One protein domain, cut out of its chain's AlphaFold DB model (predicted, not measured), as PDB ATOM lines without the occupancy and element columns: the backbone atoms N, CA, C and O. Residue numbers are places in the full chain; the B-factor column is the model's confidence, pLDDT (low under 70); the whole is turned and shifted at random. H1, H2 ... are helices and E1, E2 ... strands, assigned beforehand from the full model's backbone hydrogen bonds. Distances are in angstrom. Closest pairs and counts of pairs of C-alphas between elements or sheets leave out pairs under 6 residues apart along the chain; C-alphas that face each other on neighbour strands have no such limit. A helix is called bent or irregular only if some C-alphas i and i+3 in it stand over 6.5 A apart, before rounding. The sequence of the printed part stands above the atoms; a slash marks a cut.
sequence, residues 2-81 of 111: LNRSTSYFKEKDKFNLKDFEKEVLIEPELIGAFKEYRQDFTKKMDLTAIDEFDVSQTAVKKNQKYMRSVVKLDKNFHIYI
ATOM      1  N   LEU A   2     148.701  83.191 187.689       73.25
ATOM      2  CA  LEU A   2     148.542  82.739 189.089       73.25
ATOM      3  C   LEU A   2     149.522  83.356 190.113       73.25
ATOM      4  O   LEU A   2     149.099  83.856 191.154       73.25
ATOM      5  N   ASN A   3     150.822  83.393 189.798       77.44
ATOM      6  CA  ASN A   3     151.817  84.030 190.670       77.44
ATOM      7  C   ASN A   3     151.601  85.546 190.793       77.44
ATOM      8  O   ASN A   3     151.661  86.066 191.898       77.44
ATOM      9  N   ARG A   4     151.288  86.236 189.685       82.56
ATOM     10  CA  ARG A   4     151.005  87.683 189.681       82.56
ATOM     11  C   ARG A   4     149.745  88.004 190.482       82.56
ATOM     12  O   ARG A   4     149.774  88.909 191.298       82.56
ATOM     13  N   SER A   5     148.681  87.211 190.325       84.94
ATOM     14  CA  SER A   5     147.455  87.345 191.120       84.94
ATOM     15  C   SER A   5     147.742  87.158 192.609       84.94
ATOM     16  O   SER A   5     147.286  87.941 193.433       84.94
ATOM     17  N   THR A   6     148.544  86.148 192.961       83.31
ATOM     18  CA  THR A   6     148.932  85.897 194.355       83.31
ATOM     19  C   THR A   6     149.753  87.049 194.934       83.31
ATOM     20  O   THR A   6     149.534  87.417 196.084       83.31
ATOM     21  N   SER A   7     150.694  87.612 194.169       86.31
ATOM     22  CA  SER A   7     151.468  88.786 194.592       86.31
ATOM     23  C   SER A   7     150.576  90.012 194.771       86.31
ATOM     24  O   SER A   7     150.615  90.620 195.833       86.31
ATOM     25  N   TYR A   8     149.694  90.297 193.809       90.88
ATOM     26  CA  TYR A   8     148.757  91.421 193.879       90.88
ATOM     27  C   TYR A   8     147.933  91.395 195.175       90.88
ATOM     28  O   TYR A   8     147.922  92.364 195.926       90.88
ATOM     29  N   PHE A   9     147.315  90.256 195.504       89.94
ATOM     30  CA  PHE A   9     146.512  90.136 196.727       89.94
ATOM     31  C   PHE A   9     147.338  90.156 198.024       89.94
ATOM     32  O   PHE A   9     146.781  90.389 199.090       89.94
ATOM     33  N   LYS A  10     148.648  89.901 197.975       87.00
ATOM     34  CA  LYS A  10     149.520  90.018 199.154       87.00
ATOM     35  C   LYS A  10     150.001  91.437 199.404       87.00
ATOM     36  O   LYS A  10     150.249  91.790 200.549       87.00
ATOM     37  N   GLU A  11     150.212  92.195 198.338       89.12
ATOM     38  CA  GLU A  11     150.826  93.522 198.399       89.12
ATOM     39  C   GLU A  11     149.790  94.635 198.545       89.12
ATOM     40  O   GLU A  11     150.117  95.715 199.030       89.12
ATOM     41  N   LYS A  12     148.542  94.385 198.136       89.94
ATOM     42  CA  LYS A  12     147.468  95.375 198.153       89.94
ATOM     43  C   LYS A  12     146.484  95.078 199.286       89.94
ATOM     44  O   LYS A  12     145.981  93.963 199.401       89.94
ATOM     45  N   ASP A  13     146.152  96.105 200.061       90.56
ATOM     46  CA  ASP A  13     145.092  96.046 201.081       90.56
ATOM     47  C   ASP A  13     143.693  96.265 200.495       90.56
ATOM     48  O   ASP A  13     142.688  95.967 201.138       90.56
ATOM     49  N   LYS A  14     143.620  96.762 199.258       93.38
ATOM     50  CA  LYS A  14     142.382  96.943 198.501       93.38
ATOM     51  C   LYS A  14     142.528  96.349 197.117       93.38
ATOM     52  O   LYS A  14     143.525  96.572 196.434       93.38
ATOM     53  N   PHE A  15     141.516  95.610 196.704       94.31
ATOM     54  CA  PHE A  15     141.362  95.192 195.330       94.31
ATOM     55  C   PHE A  15     140.763  96.347 194.536       94.31
ATOM     56  O   PHE A  15     139.773  96.940 194.961       94.31
ATOM     57  N   ASN A  16     141.342  96.622 193.371       95.44
ATOM     58  CA  ASN A  16     140.770  97.498 192.361       95.44
ATOM     59  C   ASN A  16     140.843  96.794 191.005       95.44
ATOM     60  O   ASN A  16     141.916  96.378 190.566       95.44
ATOM     61  N   LEU A  17     139.703  96.684 190.326       93.31
ATOM     62  CA  LEU A  17     139.601  95.984 189.050       93.31
ATOM     63  C   LEU A  17     140.559  96.530 187.983       93.31
ATOM     64  O   LEU A  17     141.206  95.749 187.287       93.31
ATOM     65  N   LYS A  18     140.677  97.856 187.854       93.31
ATOM     66  CA  LYS A  18     141.525  98.483 186.827       93.31
ATOM     67  C   LYS A  18     143.001  98.222 187.093       93.31
ATOM     68  O   LYS A  18     143.757  97.989 186.151       93.31
ATOM     69  N   ASP A  19     143.406  98.247 188.357       93.69
ATOM     70  CA  ASP A  19     144.778  97.924 188.747       93.69
ATOM     71  C   ASP A  19     145.064  96.440 188.523       93.69
ATOM     72  O   ASP A  19     146.109  96.087 187.985       93.69
ATOM     73  N   PHE A  20     144.108  95.565 188.843       93.06
ATOM     74  CA  PHE A  20     144.235  94.133 188.593       93.06
ATOM     75  C   PHE A  20     144.366  93.817 187.093       93.06
ATOM     76  O   PHE A  20     145.238  93.044 186.695       93.06
ATOM     77  N   GLU A  21     143.556  94.450 186.240       92.75
ATOM     78  CA  GLU A  21     143.667  94.332 184.780       92.75
ATOM     79  C   GLU A  21     145.070  94.719 184.287       92.75
ATOM     80  O   GLU A  21     145.673  93.990 183.499       92.75
ATOM     81  N   LYS A  22     145.622  95.827 184.792       91.00
ATOM     82  CA  LYS A  22     146.926  96.356 184.366       91.00
ATOM     83  C   LYS A  22     148.122  95.587 184.921       91.00
ATOM     84  O   LYS A  22     149.094  95.392 184.201       91.00
ATOM     85  N   GLU A  23     148.080  95.181 186.186       88.88
ATOM     86  CA  GLU A  23     149.224  94.575 186.884       88.88
ATOM     87  C   GLU A  23     149.263  93.045 186.729       88.88
ATOM     88  O   GLU A  23     150.337  92.434 186.735       88.88
ATOM     89  N   VAL A  24     148.102  92.398 186.575       87.94
ATOM     90  CA  VAL A  24     147.991  90.931 186.578       87.94
ATOM     91  C   VAL A  24     147.700  90.365 185.193       87.94
ATOM     92  O   VAL A  24     148.395  89.424 184.785       87.94
ATOM     93  N   LEU A  25     146.695  90.905 184.490       89.25
ATOM     94  CA  LEU A  25     146.289  90.416 183.165       89.25
ATOM     95  C   LEU A  25     147.231  90.938 182.073       89.25
ATOM     96  O   LEU A  25     147.772  90.130 181.325       89.25
ATOM     97  N   ILE A  26     147.523  92.244 182.075       86.50
ATOM     98  CA  ILE A  26     148.476  92.959 181.199       86.50
ATOM     99  C   ILE A  26     148.069  92.987 179.714       86.50
ATOM    100  O   ILE A  26     148.082  94.046 179.093       86.50
ATOM    101  N   GLU A  27     147.720  91.841 179.133       88.94
ATOM    102  CA  GLU A  27     147.415  91.681 177.710       88.94
ATOM    103  C   GLU A  27     146.016  92.239 177.368       88.94
ATOM    104  O   GLU A  27     145.030  91.820 177.983       88.94
ATOM    105  N   PRO A  28     145.884  93.151 176.381       87.94
ATOM    106  CA  PRO A  28     144.602  93.778 176.037       87.94
ATOM    107  C   PRO A  28     143.503  92.785 175.646       87.94
ATOM    108  O   PRO A  28     142.354  92.953 176.049       87.94
ATOM    109  N   GLU A  29     143.858  91.735 174.902       85.75
ATOM    110  CA  GLU A  29     142.923  90.680 174.489       85.75
ATOM    111  C   GLU A  29     142.370  89.918 175.699       85.75
ATOM    112  O   GLU A  29     141.166  89.686 175.808       85.75
ATOM    113  N   LEU A  30     143.237  89.605 176.665       83.38
ATOM    114  CA  LEU A  30     142.862  88.925 177.899       83.38
ATOM    115  C   LEU A  30     141.986  89.807 178.798       83.38
ATOM    116  O   LEU A  30     141.045  89.312 179.419       83.38
ATOM    117  N   ILE A  31     142.269  91.110 178.858       90.69
ATOM    118  CA  ILE A  31     141.423  92.083 179.560       90.69
ATOM    119  C   ILE A  31     140.030  92.133 178.918       90.69
ATOM    120  O   ILE A  31     139.032  92.148 179.639       90.69
ATOM    121  N   GLY A  32     139.955  92.128 177.583       89.94
ATOM    122  CA  GLY A  32     138.693  92.072 176.840       89.94
ATOM    123  C   GLY A  32     137.878  90.826 177.186       89.94
ATOM    124  O   GLY A  32     136.757  90.943 177.681       89.94
ATOM    125  N   ALA A  33     138.484  89.646 177.042       90.56
ATOM    126  CA  ALA A  33     137.841  88.371 177.365       90.56
ATOM    127  C   ALA A  33     137.392  88.289 178.837       90.56
ATOM    128  O   ALA A  33     136.315  87.779 179.146       90.56
ATOM    129  N   PHE A  34     138.191  88.823 179.767       90.31
ATOM    130  CA  PHE A  34     137.838  88.864 181.186       90.31
ATOM    131  C   PHE A  34     136.630  89.771 181.470       90.31
ATOM    132  O   PHE A  34     135.769  89.407 182.275       90.31
ATOM    133  N   LYS A  35     136.536  90.928 180.803       91.62
ATOM    134  CA  LYS A  35     135.392  91.845 180.930       91.62
ATOM    135  C   LYS A  35     134.102  91.217 180.428       91.62
ATOM    136  O   LYS A  35     133.104  91.271 181.145       91.62
ATOM    137  N   GLU A  36     134.140  90.599 179.251       92.94
ATOM    138  CA  GLU A  36     132.991  89.884 178.683       92.94
ATOM    139  C   GLU A  36     132.534  88.762 179.615       92.94
ATOM    140  O   GLU A  36     131.376  88.741 180.034       92.94
ATOM    141  N   TYR A  37     133.465  87.905 180.051       90.88
ATOM    142  CA  TYR A  37     133.171  86.835 181.004       90.88
ATOM    143  C   TYR A  37     132.503  87.362 182.278       90.88
ATOM    144  O   TYR A  37     131.486  86.829 182.724       90.88
ATOM    145  N   ARG A  38     133.058  88.422 182.876       91.12
ATOM    146  CA  ARG A  38     132.530  89.001 184.114       91.12
ATOM    147  C   ARG A  38     131.141  89.595 183.904       91.12
ATOM    148  O   ARG A  38     130.279  89.402 184.761       91.12
ATOM    149  N   GLN A  39     130.914  90.290 182.793       91.25
ATOM    150  CA  GLN A  39     129.611  90.858 182.459       91.25
ATOM    151  C   GLN A  39     128.559  89.758 182.280       91.25
ATOM    152  O   GLN A  39     127.477  89.847 182.862       91.25
ATOM    153  N   ASP A  40     128.887  88.706 181.534       92.44
ATOM    154  CA  ASP A  40     127.988  87.579 181.299       92.44
ATOM    155  C   ASP A  40     127.693  86.804 182.580       92.44
ATOM    156  O   ASP A  40     126.540  86.471 182.847       92.44
ATOM    157  N   PHE A  41     128.712  86.538 183.397       89.44
ATOM    158  CA  PHE A  41     128.553  85.842 184.671       89.44
ATOM    159  C   PHE A  41     127.677  86.640 185.641       89.44
ATOM    160  O   PHE A  41     126.748  86.092 186.229       89.44
ATOM    161  N   THR A  42     127.933  87.944 185.760       89.69
ATOM    162  CA  THR A  42     127.176  88.849 186.635       89.69
ATOM    163  C   THR A  42     125.707  88.922 186.214       89.69
ATOM    164  O   THR A  42     124.834  88.806 187.066       89.69
ATOM    165  N   LYS A  43     125.423  89.018 184.905       90.38
ATOM    166  CA  LYS A  43     124.049  88.972 184.371       90.38
ATOM    167  C   LYS A  43     123.372  87.623 184.614       90.38
ATOM    168  O   LYS A  43     122.226  87.588 185.038       90.38
ATOM    169  N   LYS A  44     124.064  86.512 184.334       92.31
ATOM    170  CA  LYS A  44     123.510  85.153 184.491       92.31
ATOM    171  C   LYS A  44     123.170  84.820 185.939       92.31
ATOM    172  O   LYS A  44     122.234  84.068 186.173       92.31
ATOM    173  N   MET A  45     123.950  85.341 186.879       91.38
ATOM    174  CA  MET A  45     123.803  85.072 188.309       91.38
ATOM    175  C   MET A  45     123.019  86.167 189.049       91.38
ATOM    176  O   MET A  45     122.905  86.082 190.267       91.38
ATOM    177  N   ASP A  46     122.514  87.180 188.331       91.56
ATOM    178  CA  ASP A  46     121.835  88.363 188.886       91.56
ATOM    179  C   ASP A  46     122.614  89.010 190.049       91.56
ATOM    180  O   ASP A  46     122.095  89.299 191.126       91.56
ATOM    181  N   LEU A  47     123.926  89.164 189.853       90.38
ATOM    182  CA  LEU A  47     124.829  89.711 190.862       90.38
ATOM    183  C   LEU A  47     125.055  91.205 190.644       90.38
ATOM    184  O   LEU A  47     125.018  91.720 189.528       90.38
ATOM    185  N   THR A  48     125.405  91.903 191.719       87.31
ATOM    186  CA  THR A  48     125.942  93.262 191.627       87.31
ATOM    187  C   THR A  48     127.424  93.199 191.268       87.31
ATOM    188  O   THR A  48     128.201  92.504 191.926       87.31
ATOM    189  N   ALA A  49     127.846  93.947 190.248       85.25
ATOM    190  CA  ALA A  49     129.262  94.073 189.916       85.25
ATOM    191  C   ALA A  49     130.009  94.833 191.028       85.25
ATOM    192  O   ALA A  49     129.659  95.963 191.360       85.25
ATOM    193  N   ILE A  50     131.051  94.214 191.589       86.75
ATOM    194  CA  ILE A  50     131.919  94.819 192.612       86.75
ATOM    195  C   ILE A  50     133.305  95.035 192.014       86.75
ATOM    196  O   ILE A  50     134.031  94.068 191.764       86.75
ATOM    197  N   ASP A  51     133.658  96.290 191.755       92.06
ATOM    198  CA  ASP A  51     134.945  96.661 191.147       92.06
ATOM    199  C   ASP A  51     136.051  96.886 192.187       92.06
ATOM    200  O   ASP A  51     137.234  96.821 191.848       92.06
ATOM    201  N   GLU A  52     135.673  97.113 193.447       93.88
ATOM    202  CA  GLU A  52     136.590  97.393 194.550       93.88
ATOM    203  C   GLU A  52     136.122  96.728 195.846       93.88
ATOM    204  O   GLU A  52     134.928  96.709 196.147       93.88
ATOM    205  N   PHE A  53     137.063  96.189 196.620       93.69
ATOM    206  CA  PHE A  53     136.799  95.636 197.951       93.69
ATOM    207  C   PHE A  53     138.075  95.579 198.797       93.69
ATOM    208  O   PHE A  53     139.185  95.547 198.263       93.69
ATOM    209  N   ASP A  54     137.927  95.522 200.120       94.44
ATOM    210  CA  ASP A  54     139.062  95.366 201.034       94.44
ATOM    211  C   ASP A  54     139.601  93.929 201.015       94.44
ATOM    212  O   ASP A  54     138.863  92.943 201.124       94.44
ATOM    213  N   VAL A  55     140.919  93.799 200.903       92.12
ATOM    214  CA  VAL A  55     141.607  92.511 200.871       92.12
ATOM    215  C   VAL A  55     141.953  92.084 202.291       92.12
ATOM    216  O   VAL A  55     142.768  92.687 202.984       92.12
ATOM    217  N   SER A  56     141.377  90.965 202.726       93.12
ATOM    218  CA  SER A  56     141.756  90.350 203.998       93.12
ATOM    219  C   SER A  56     143.061  89.565 203.855       93.12
ATOM    220  O   SER A  56     143.070  88.460 203.312       93.12
ATOM    221  N   GLN A  57     144.155  90.072 204.430       89.12
ATOM    222  CA  GLN A  57     145.450  89.371 204.442       89.12
ATOM    223  C   GLN A  57     145.370  87.979 205.090       89.12
ATOM    224  O   GLN A  57     146.043  87.034 204.668       89.12
ATOM    225  N   THR A  58     144.495  87.806 206.084       90.12
ATOM    226  CA  THR A  58     144.209  86.498 206.690       90.12
ATOM    227  C   THR A  58     143.562  85.546 205.681       90.12
ATOM    228  O   THR A  58     143.976  84.387 205.575       90.12
ATOM    229  N   ALA A  59     142.589  86.023 204.897       86.06
ATOM    230  CA  ALA A  59     141.963  85.234 203.838       86.06
ATOM    231  C   ALA A  59     142.950  84.913 202.708       86.06
ATOM    232  O   ALA A  59     142.963  83.779 202.231       86.06
ATOM    233  N   VAL A  60     143.816  85.855 202.325       85.69
ATOM    234  CA  VAL A  60     144.867  85.634 201.319       85.69
ATOM    235  C   VAL A  60     145.823  84.540 201.779       85.69
ATOM    236  O   VAL A  60     146.018  83.569 201.055       85.69
ATOM    237  N   LYS A  61     146.344  84.609 203.012       84.75
ATOM    238  CA  LYS A  61     147.207  83.556 203.580       84.75
ATOM    239  C   LYS A  61     146.510  82.193 203.617       84.75
ATOM    240  O   LYS A  61     147.107  81.193 203.219       84.75
ATOM    241  N   LYS A  62     145.242  82.144 204.051       84.19
ATOM    242  CA  LYS A  62     144.452  80.900 204.098       84.19
ATOM    243  C   LYS A  62     144.244  80.302 202.708       84.19
ATOM    244  O   LYS A  62     144.312  79.081 202.564       84.19
ATOM    245  N   ASN A  63     144.003  81.146 201.704       79.00
ATOM    246  CA  ASN A  63     143.691  80.706 200.348       79.00
ATOM    247  C   ASN A  63     144.922  80.515 199.450       79.00
ATOM    248  O   ASN A  63     144.845  79.814 198.445       79.00
ATOM    249  N   GLN A  64     146.083  81.038 199.846       75.31
ATOM    250  CA  GLN A  64     147.336  80.921 199.102       75.31
ATOM    251  C   GLN A  64     147.716  79.462 198.798       75.31
ATOM    252  O   GLN A  64     148.306  79.177 197.759       75.31
ATOM    253  N   LYS A  65     147.367  78.520 199.684       71.25
ATOM    254  CA  LYS A  65     147.606  77.084 199.470       71.25
ATOM    255  C   LYS A  65     146.811  76.501 198.294       71.25
ATOM    256  O   LYS A  65     147.278  75.548 197.688       71.25
ATOM    257  N   TYR A  66     145.657  77.086 197.960       68.31
ATOM    258  CA  TYR A  66     144.851  76.717 196.791       68.31
ATOM    259  C   TYR A  66     145.323  77.436 195.520       68.31
ATOM    260  O   TYR A  66     145.074  76.969 194.417       68.31
ATOM    261  N   MET A  67     146.048  78.550 195.663       63.06
ATOM    262  CA  MET A  67     146.666  79.278 194.547       63.06
ATOM    263  C   MET A  67     148.005  78.667 194.098       63.06
ATOM    264  O   MET A  67     148.656  79.203 193.207       63.06
ATOM    265  N   ARG A  68     148.459  77.563 194.704       61.19
ATOM    266  CA  ARG A  68     149.686  76.846 194.323       61.19
ATOM    267  C   ARG A  68     149.329  75.536 193.626       61.19
ATOM    268  O   ARG A  68     149.384  74.486 194.252       61.19
ATOM    269  N   SER A  69     148.988  75.588 192.341       54.03
ATOM    270  CA  SER A  69     148.617  74.367 191.607       54.03
ATOM    271  C   SER A  69     149.082  74.357 190.156       54.03
ATOM    272  O   SER A  69     148.359  73.880 189.293       54.03
ATOM    273  N   VAL A  70     150.278  74.875 189.859       56.34
ATOM    274  CA  VAL A  70     150.910  74.615 188.556       56.34
ATOM    275  C   VAL A  70     152.408  74.427 188.742       56.34
ATOM    276  O   VAL A  70     153.132  75.387 189.014       56.34
ATOM    277  N   VAL A  71     152.879  73.195 188.552       64.12
ATOM    278  CA  VAL A  71     154.301  72.919 188.326       64.12
ATOM    279  C   VAL A  71     154.519  72.864 186.819       64.12
ATOM    280  O   VAL A  71     153.907  72.053 186.126       64.12
ATOM    281  N   LYS A  72     155.378  73.752 186.308       58.09
ATOM    282  CA  LYS A  72     155.813  73.740 184.908       58.09
ATOM    283  C   LYS A  72     157.104  72.934 184.810       58.09
ATOM    284  O   LYS A  72     158.103  73.345 185.397       58.09
ATOM    285  N   LEU A  73     157.073  71.813 184.094       66.62
ATOM    286  CA  LEU A  73     158.238  70.960 183.860       66.62
ATOM    287  C   LEU A  73     158.686  71.108 182.409       66.62
ATOM    288  O   LEU A  73     158.054  70.561 181.508       66.62
ATOM    289  N   ASP A  74     159.732  71.912 182.200       53.38
ATOM    290  CA  ASP A  74     160.528  72.025 180.966       53.38
ATOM    291  C   ASP A  74     159.747  72.108 179.642       53.38
ATOM    292  O   ASP A  74     160.232  71.691 178.597       53.38
ATOM    293  N   LYS A  75     158.535  72.687 179.671       57.72
ATOM    294  CA  LYS A  75     157.559  72.748 178.559       57.72
ATOM    295  C   LYS A  75     156.991  71.396 178.098       57.72
ATOM    296  O   LYS A  75     156.115  71.398 177.240       57.72
ATOM    297  N   ASN A  76     157.419  70.282 178.685       55.97
ATOM    298  CA  ASN A  76     156.930  68.948 178.344       55.97
ATOM    299  C   ASN A  76     155.625  68.609 179.075       55.97
ATOM    300  O   ASN A  76     154.755  67.964 178.500       55.97
ATOM    301  N   PHE A  77     155.463  69.067 180.325       62.59
ATOM    302  CA  PHE A  77     154.294  68.729 181.146       62.59
ATOM    303  C   PHE A  77     153.857  69.881 182.063       62.59
ATOM    304  O   PHE A  77     154.680  70.631 182.602       62.59
ATOM    305  N   HIS A  78     152.544  69.983 182.286       61.28
ATOM    306  CA  HIS A  78     151.944  70.795 183.343       61.28
ATOM    307  C   HIS A  78     151.285  69.864 184.365       61.28
ATOM    308  O   HIS A  78     150.378  69.117 184.011       61.28
ATOM    309  N   ILE A  79     151.722  69.917 185.627       70.94
ATOM    310  CA  ILE A  79     151.082  69.161 186.714       70.94
ATOM    311  C   ILE A  79     150.182  70.110 187.508       70.94
ATOM    312  O   ILE A  79     150.666  71.075 188.115       70.94
ATOM    313  N   TYR A  80     148.881  69.813 187.515       67.38
ATOM    314  CA  TYR A  80     147.877  70.493 188.329       67.38
ATOM    315  C   TYR A  80     147.658  69.717 189.628       67.38
ATOM    316  O   TYR A  80     146.997  68.683 189.650       67.38
ATOM    317  N   ILE A  81     148.244  70.201 190.724       67.94
ATOM    318  CA  ILE A  81     148.134  69.552 192.039       67.94
ATOM    319  C   ILE A  81     147.033  70.250 192.831       67.94
ATOM    320  O   ILE A  81     147.244  71.344 193.356       67.94
TER     321      ILE A  81
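This is residues 2 to 81 of the 111 residues of the protein "Nucleoid-associated protein" of Bacteroidetes bacterium (UniProt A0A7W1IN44). A loose frame is built around helix H1, with H2 packed on it at one side and H4 at another, and a small two-strand ladder, E1 with E2, to the side of H1 between H2 and H4. The longest helix, H3, lies beyond H2 as an outlying bar, and the link after it folds back to E2; the hairpin E3 and E4 lies off by itself at the opposite end. The printed part has 80 residues with four named helices and four named strands, in the order H1, E1, H2, H3, E2, H4, E3, E4, and each of its two sheets is an antiparallel pair. The class is mixed, helices and strands; the whole is loose, with a radius of gyration of the C-alphas of 14.7 A and spans of 40 by 30 by 24 A.

H1, residues 2 to 11, touches H2, residues 17 to 25, at a steep tilt of 47 degrees, opposite ways; their closest C-alphas are those of Arg 4 and Val 24, 5.4 A apart. H1 also touches H4, residues 57 to 63, at a shallow tilt of 24 degrees, opposite ways, the closest C-alphas being those of Phe 9 and Val 60 at 6.6 A. E1, residues 14 to 16, is antiparallel to E2, residues 52 to 54, at 167 degrees, with N 15 and O 53 within hydrogen-bond range at 2.8 A. H3, residues 28 to 44, is close to H2 but not clearly touching it; the C-alphas of Glu 21 and Ile 31 come closest, at 6.1 A. H3 is apart from H1 and H4. E3, residues 71 to 73, and E4, residues 77 to 79, form an antiparallel hairpin, with N 71 and O 79 3.1 A apart, within hydrogen-bond range; both strands are apart from H1, H2 and H3. In H1, H2, H3 and H4 every O i to N i+4 pair is within hydrogen-bond range.

H1 begins at C-alpha 2, (148.542, 82.739, 189.089), and is 14.4 A long. E1 measures 6.4 A and H2 10.5 A; H2 is neither bent nor irregular, but only just: C-alphas 22 and 25 are 6.1 A apart. H3 spans 24.3 A, ending at C-alpha 44, (123.510, 85.153, 184.491). E2 measures 7.2 A, H4 9.7 A, E3 6.3 A and E4 6.4 A, with C-alpha 79 at (151.082, 69.161, 186.714).

The two C-alphas farthest apart are those of Asp 46 and Asp 74, 42.7 A. The printed part has no cut and no long link. The mean pLDDT of the printed part is 83.3; residues 66 to 78 and 80 to 81 are under 70.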